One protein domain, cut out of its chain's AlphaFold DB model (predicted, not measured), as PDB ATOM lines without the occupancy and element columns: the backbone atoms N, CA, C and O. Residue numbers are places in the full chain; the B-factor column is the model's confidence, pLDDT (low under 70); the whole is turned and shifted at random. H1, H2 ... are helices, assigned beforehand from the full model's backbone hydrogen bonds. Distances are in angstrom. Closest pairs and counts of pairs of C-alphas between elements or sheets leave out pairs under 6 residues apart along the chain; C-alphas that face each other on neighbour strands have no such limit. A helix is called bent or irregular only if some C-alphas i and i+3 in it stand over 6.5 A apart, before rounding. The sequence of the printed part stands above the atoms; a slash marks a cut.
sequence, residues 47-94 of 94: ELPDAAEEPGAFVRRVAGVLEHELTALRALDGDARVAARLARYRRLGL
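What this domain is: This is residues 47 to 94 of the 94 residues of the protein "Acetyl-CoA carboxyl transferase" of Streptomyces sp. SID3343 (UniProt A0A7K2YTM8). Two helices make an open, flat L: the longer arm is H1, the shorter arm is H2, and they meet as a corner near the end of H1 and the start of H2. At the other end of H1, residues 47 to 54 form a small hook that folds back beside the start of that helix. The printed part has 48 residues with two named helices, H1 then H2 along the chain, and no named strand; the class is all helix. The whole is extended, with a radius of gyration of the C-alphas of 15.6 A, and the C-alphas span 40 by 28 by 10 A along their three main axes.

How they stand to each other: The longest helix is H1, residues 55 to 74. After it comes H2, residues 78 to 91, joined to H1 by a tight link of 3 residues. The two helices are close but not clearly touching, with 1 pair of C-alphas within 8 A. Their closest C-alphas are those of Leu 73 and Arg 81, 7.3 A apart. Their lines stand at a steep tilt of 68 degrees, only just short of about perpendicular, and they run opposite ways. Their centres are 21.9 A apart. In H1 and H2 every O i to N i+4 pair is within hydrogen-bond range.

Where its parts are: H1 measures 28.0 A from C-alpha 55 at (4.328, 21.361, -22.623) to C-alpha 74 at (-1.884, -5.868, -24.622). H2 measures 20.6 A from its first to its last C-alpha and ends with C-alpha 91 at (17.082, -8.644, -11.779). Neither helix is bent.

The domain as a whole: The two C-alphas farthest apart are those of Glu 53 and Asp 79, at 41.8 A. Residues 62 to 72 of H1 stand free, and so do residues 82 to 94, of which 82 to 91 belong to H2. The printed part has no cut and ends at Leu 94, the chain's last residue. The mean pLDDT of the printed part is 95.1, and no printed residue is under 70.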
ATOM      1  N   GLU A  47      13.138  15.733 -24.125       97.06
ATOM      2  CA  GLU A  47      12.682  17.121 -24.175       97.06
ATOM      3  C   GLU A  47      13.333  17.813 -25.385       97.06
ATOM      4  O   GLU A  47      14.463  17.467 -25.743       97.06
ATOM      5  N   LEU A  48      12.600  18.697 -26.081       95.06
ATOM      6  CA  LEU A  48      13.024  19.316 -27.343       95.06
ATOM      7  C   LEU A  48      12.461  20.757 -27.508       95.06
ATOM      8  O   LEU A  48      11.613  20.967 -28.380       95.06
ATOM      9  N   PRO A  49      12.921  21.785 -26.766       91.69
ATOM     10  CA  PRO A  49      14.113  21.834 -25.918       91.69
ATOM     11  C   PRO A  49      13.827  21.452 -24.459       91.69
ATOM     12  O   PRO A  49      14.116  20.324 -24.088       91.69
ATOM     13  N   ASP A  50      13.260  22.344 -23.646       95.12
ATOM     14  CA  ASP A  50      12.776  22.047 -22.293       95.12
ATOM     15  C   ASP A  50      11.272  21.748 -22.354       95.12
ATOM     16  O   ASP A  50      10.504  22.444 -23.029       95.12
ATOM     17  N   ALA A  51      10.824  20.709 -21.651       96.44
ATOM     18  CA  ALA A  51       9.412  20.345 -21.595       96.44
ATOM     19  C   ALA A  51       8.507  21.480 -21.082       96.44
ATOM     20  O   ALA A  51       7.342  21.556 -21.482       96.44
ATOM     21  N   ALA A  52       9.016  22.362 -20.218       96.88
ATOM     22  CA  ALA A  52       8.298  23.528 -19.715       96.88
ATOM     23  C   ALA A  52       8.060  24.590 -20.799       96.88
ATOM     24  O   ALA A  52       7.076  25.328 -20.727       96.88
ATOM     25  N   GLU A  53       8.920  24.649 -21.816       97.62
ATOM     26  CA  GLU A  53       8.790  25.579 -22.942       97.62
ATOM     27  C   GLU A  53       7.808  25.065 -24.008       97.62
ATOM     28  O   GLU A  53       7.157  25.850 -24.696       97.62
ATOM     29  N   GLU A  54       7.640  23.745 -24.120       96.88
ATOM     30  CA  GLU A  54       6.751  23.101 -25.098       96.88
ATOM     31  C   GLU A  54       5.805  22.037 -24.487       96.88
ATOM     32  O   GLU A  54       5.688  20.917 -25.006       96.88
ATOM     33  N   PRO A  55       5.041  22.358 -23.426       96.75
ATOM     34  CA  PRO A  55       4.328  21.361 -22.623       96.75
ATOM     35  C   PRO A  55       3.322  20.540 -23.438       96.75
ATOM     36  O   PRO A  55       3.229  19.321 -23.287       96.75
ATOM     37  N   GLY A  56       2.596  21.170 -24.368       97.94
ATOM     38  CA  GLY A  56       1.626  20.475 -25.222       97.94
ATOM     39  C   GLY A  56       2.261  19.534 -26.254       97.94
ATOM     40  O   GLY A  56       1.645  18.548 -26.665       97.94
ATOM     41  N   ALA A  57       3.484  19.811 -26.706       98.12
ATOM     42  CA  ALA A  57       4.211  18.919 -27.608       98.12
ATOM     43  C   ALA A  57       4.885  17.784 -26.826       98.12
ATOM     44  O   ALA A  57       4.779  16.626 -27.234       98.12
ATOM     45  N   PHE A  58       5.455  18.085 -25.658       98.31
ATOM     46  CA  PHE A  58       6.001  17.080 -24.750       98.31
ATOM     47  C   PHE A  58       4.940  16.066 -24.302       98.31
ATOM     48  O   PHE A  58       5.148  14.863 -24.456       98.31
ATOM     49  N   VAL A  59       3.758  16.518 -23.864       98.25
ATOM     50  CA  VAL A  59       2.647  15.622 -23.485       98.25
ATOM     51  C   VAL A  59       2.234  14.711 -24.642       98.25
ATOM     52  O   VAL A  59       2.001  13.523 -24.427       98.25
ATOM     53  N   ARG A  60       2.195  15.215 -25.882       98.44
ATOM     54  CA  ARG A  60       1.899  14.380 -27.059       98.44
ATOM     55  C   ARG A  60       2.975  13.322 -27.309       98.44
ATOM     56  O   ARG A  60       2.630  12.189 -27.636       98.44
ATOM     57  N   ARG A  61       4.258  13.644 -27.112       98.06
ATOM     58  CA  ARG A  61       5.343  12.649 -27.197       98.06
ATOM     59  C   ARG A  61       5.215  11.583 -26.111       98.06
ATOM     60  O   ARG A  61       5.332  10.399 -26.419       98.06
ATOM     61  N   VAL A  62       4.913  11.981 -24.874       98.25
ATOM     62  CA  VAL A  62       4.642  11.040 -23.777       98.25
ATOM     63  C   VAL A  62       3.456  10.137 -24.121       98.25
ATOM     64  O   VAL A  62       3.565   8.921 -23.981       98.25
ATOM     65  N   ALA A  63       2.356  10.697 -24.627       98.50
ATOM     66  CA  ALA A  63       1.177   9.931 -25.021       98.50
ATOM     67  C   ALA A  63       1.496   8.886 -26.102       98.50
ATOM     68  O   ALA A  63       1.117   7.729 -25.943       98.50
ATOM     69  N   GLY A  64       2.254   9.252 -27.141       98.56
ATOM     70  CA  GLY A  64       2.668   8.306 -28.185       98.56
ATOM     71  C   GLY A  64       3.561   7.178 -27.654       98.56
ATOM     72  O   GLY A  64       3.436   6.028 -28.074       98.56
ATOM     73  N   VAL A  65       4.430   7.473 -26.681       98.31
ATOM     74  CA  VAL A  65       5.215   6.438 -25.995       98.31
ATOM     75  C   VAL A  65       4.304   5.510 -25.192       98.31
ATOM     76  O   VAL A  65       4.415   4.296 -25.336       98.31
ATOM     77  N   LEU A  66       3.382   6.051 -24.394       98.12
ATOM     78  CA  LEU A  66       2.447   5.245 -23.606       98.12
ATOM     79  C   LEU A  66       1.559   4.364 -24.489       98.12
ATOM     80  O   LEU A  66       1.368   3.192 -24.175       98.12
ATOM     81  N   GLU A  67       1.045   4.900 -25.595       98.38
ATOM     82  CA  GLU A  67       0.248   4.147 -26.564       98.38
ATOM     83  C   GLU A  67       1.026   2.946 -27.112       98.38
ATOM     84  O   GLU A  67       0.511   1.824 -27.112       98.38
ATOM     85  N   HIS A  68       2.281   3.157 -27.515       97.81
ATOM     86  CA  HIS A  68       3.155   2.089 -27.994       97.81
ATOM     87  C   HIS A  68       3.379   1.000 -26.932       97.81
ATOM     88  O   HIS A  68       3.135  -0.177 -27.205       97.81
ATOM     89  N   GLU A  69       3.790   1.378 -25.716       97.19
ATOM     90  CA  GLU A  69       4.090   0.417 -24.644       97.19
ATOM     91  C   GLU A  69       2.836  -0.361 -24.208       97.19
ATOM     92  O   GLU A  69       2.869  -1.582 -24.039       97.19
ATOM     93  N   LEU A  70       1.694   0.319 -24.070       96.56
ATOM     94  CA  LEU A  70       0.429  -0.327 -23.712       96.56
ATOM     95  C   LEU A  70      -0.054  -1.275 -24.810       96.56
ATOM     96  O   LEU A  70      -0.564  -2.353 -24.503       96.56
ATOM     97  N   THR A  71       0.122  -0.914 -26.081       97.31
ATOM     98  CA  THR A  71      -0.234  -1.775 -27.216       97.31
ATOM     99  C   THR A  71       0.621  -3.039 -27.232       97.31
ATOM    100  O   THR A  71       0.076  -4.139 -27.347       97.31
ATOM    101  N   ALA A  72       1.933  -2.907 -27.018       94.81
ATOM    102  CA  ALA A  72       2.843  -4.042 -26.906       94.81
ATOM    103  C   ALA A  72       2.464  -4.965 -25.733       94.81
ATOM    104  O   ALA A  72       2.372  -6.180 -25.901       94.81
ATOM    105  N   LEU A  73       2.152  -4.402 -24.560       94.69
ATOM    106  CA  LEU A  73       1.719  -5.186 -23.400       94.69
ATOM    107  C   LEU A  73       0.379  -5.895 -23.631       94.69
ATOM    108  O   LEU A  73       0.202  -7.030 -23.187       94.69
ATOM    109  N   ARG A  74      -0.577  -5.260 -24.318       95.50
ATOM    110  CA  ARG A  74      -1.884  -5.868 -24.622       95.50
ATOM    111  C   ARG A  74      -1.777  -7.095 -25.525       95.50
ATOM    112  O   ARG A  74      -2.631  -7.967 -25.416       95.50
ATOM    113  N   ALA A  75      -0.753  -7.168 -26.374       94.25
ATOM    114  CA  ALA A  75      -0.508  -8.319 -27.240       94.25
ATOM    115  C   ALA A  75       0.039  -9.547 -26.486       94.25
ATOM    116  O   ALA A  75       0.001 -10.656 -27.014       94.25
ATOM    117  N   LEU A  76       0.545  -9.366 -25.261       94.06
ATOM    118  CA  LEU A  76       1.047 -10.456 -24.428       94.06
ATOM    119  C   LEU A  76      -0.090 -11.172 -23.688       94.06
ATOM    120  O   LEU A  76      -1.080 -10.559 -23.281       94.06
ATOM    121  N   ASP A  77       0.100 -12.465 -23.440       96.38
ATOM    122  CA  ASP A  77      -0.752 -13.226 -22.530       96.38
ATOM    123  C   ASP A  77      -0.674 -12.683 -21.083       96.38
ATOM    124  O   ASP A  77       0.334 -12.102 -20.662       96.38
ATOM    125  N   GLY A  78      -1.758 -12.841 -20.320       95.56
ATOM    126  CA  GLY A  78      -1.872 -12.330 -18.954       95.56
ATOM    127  C   GLY A  78      -0.832 -12.905 -17.996       95.56
ATOM    128  O   GLY A  78      -0.173 -12.136 -17.288       95.56
ATOM    129  N   ASP A  79      -0.633 -14.219 -18.025       96.56
ATOM    130  CA  ASP A  79       0.312 -14.897 -17.140       96.56
ATOM    131  C   ASP A  79       1.748 -14.574 -17.553       96.56
ATOM    132  O   ASP A  79       2.599 -14.281 -16.706       96.56
ATOM    133  N   ALA A  80       2.001 -14.497 -18.865       95.62
ATOM    134  CA  ALA A  80       3.287 -14.066 -19.405       95.62
ATOM    135  C   ALA A  80       3.666 -12.644 -18.941       95.62
ATOM    136  O   ALA A  80       4.811 -12.409 -18.543       95.62
ATOM    137  N   ARG A  81       2.715 -11.697 -18.918       96.12
ATOM    138  CA  ARG A  81       2.954 -10.335 -18.398       96.12
ATOM    139  C   ARG A  81       3.348 -10.336 -16.923       96.12
ATOM    140  O   ARG A  81       4.270  -9.615 -16.534       96.12
ATOM    141  N   VAL A  82       2.647 -11.109 -16.092       96.12
ATOM    142  CA  VAL A  82       2.931 -11.188 -14.651       96.12
ATOM    143  C   VAL A  82       4.302 -11.819 -14.412       96.12
ATOM    144  O   VAL A  82       5.103 -11.271 -13.651       96.12
ATOM    145  N   ALA A  83       4.612 -12.913 -15.111       96.00
ATOM    146  CA  ALA A  83       5.912 -13.570 -15.033       96.00
ATOM    147  C   ALA A  83       7.057 -12.625 -15.435       96.00
ATOM    148  O   ALA A  83       8.044 -12.510 -14.703       96.00
ATOM    149  N   ALA A  84       6.905 -11.883 -16.539       94.19
ATOM    150  CA  ALA A  84       7.892 -10.905 -16.995       94.19
ATOM    151  C   ALA A  84       8.130  -9.788 -15.963       94.19
ATOM    152  O   ALA A  84       9.278  -9.433 -15.685       94.19
ATOM    153  N   ARG A  85       7.065  -9.271 -15.332       95.00
ATOM    154  CA  ARG A  85       7.173  -8.268 -14.260       95.00
ATOM    155  C   ARG A  85       7.973  -8.794 -13.065       95.00
ATOM    156  O   ARG A  85       8.858  -8.097 -12.572       95.00
ATOM    157  N   LEU A  86       7.693 -10.014 -12.608       96.19
ATOM    158  CA  LEU A  86       8.418 -10.623 -11.488       96.19
ATOM    159  C   LEU A  86       9.892 -10.870 -11.830       96.19
ATOM    160  O   LEU A  86      10.769 -10.595 -11.011       96.19
ATOM    161  N   ALA A  87      10.172 -11.351 -13.044       94.50
ATOM    162  CA  ALA A  87      11.535 -11.560 -13.521       94.50
ATOM    163  C   ALA A  87      12.332 -10.248 -13.569       94.50
ATOM    164  O   ALA A  87      13.495 -10.229 -13.166       94.50
ATOM    165  N   ARG A  88      11.704  -9.142 -13.995       93.69
ATOM    166  CA  ARG A  88      12.321  -7.812 -13.966       93.69
ATOM    167  C   ARG A  88      12.738  -7.419 -12.555       93.69
ATOM    168  O   ARG A  88      13.900  -7.095 -12.355       93.69
ATOM    169  N   TYR A  89      11.833  -7.480 -11.577       93.56
ATOM    170  CA  TYR A  89      12.160  -7.062 -10.208       93.56
ATOM    171  C   TYR A  89      13.268  -7.900  -9.573       93.56
ATOM    172  O   TYR A  89      14.101  -7.351  -8.863       93.56
ATOM    173  N   ARG A  90      13.332  -9.202  -9.874       93.38
ATOM    174  CA  ARG A  90      14.417 -10.075  -9.393       93.38
ATOM    175  C   ARG A  90      15.789  -9.725  -9.966       93.38
ATOM    176  O   ARG A  90      16.788 -10.112  -9.377       93.38
ATOM    177  N   ARG A  91      15.838  -9.051 -11.117       89.44
ATOM    178  CA  ARG A  91      17.082  -8.644 -11.779       89.44
ATOM    179  C   ARG A  91      17.566  -7.254 -11.378       89.44
ATOM    180  O   ARG A  91      18.699  -6.917 -11.692       89.44
ATOM    181  N   LEU A  92      16.727  -6.436 -10.746       88.31
ATOM    182  CA  LEU A  92      17.140  -5.101 -10.323       88.31
ATOM    183  C   LEU A  92      18.142  -5.215  -9.168       88.31
ATOM    184  O   LEU A  92      17.812  -5.763  -8.119       88.31
ATOM    185  N   GLY A  93      19.345  -4.670  -9.360       75.94
ATOM    186  CA  GLY A  93      20.404  -4.658  -8.345       75.94
ATOM    187  C   GLY A  93      21.306  -5.899  -8.313       75.94
ATOM    188  O   GLY A  93      22.049  -6.049  -7.345       75.94
ATOM    189  N   LEU A  94      21.237  -6.765  -9.333       72.31
ATOM    190  CA  LEU A  94      22.231  -7.815  -9.613       72.31
ATOM    191  C   LEU A  94      23.313  -7.287 -10.558       72.31
ATOM    192  O   LEU A  94      24.485  -7.670 -10.358       72.31
TER     193      LEU A  94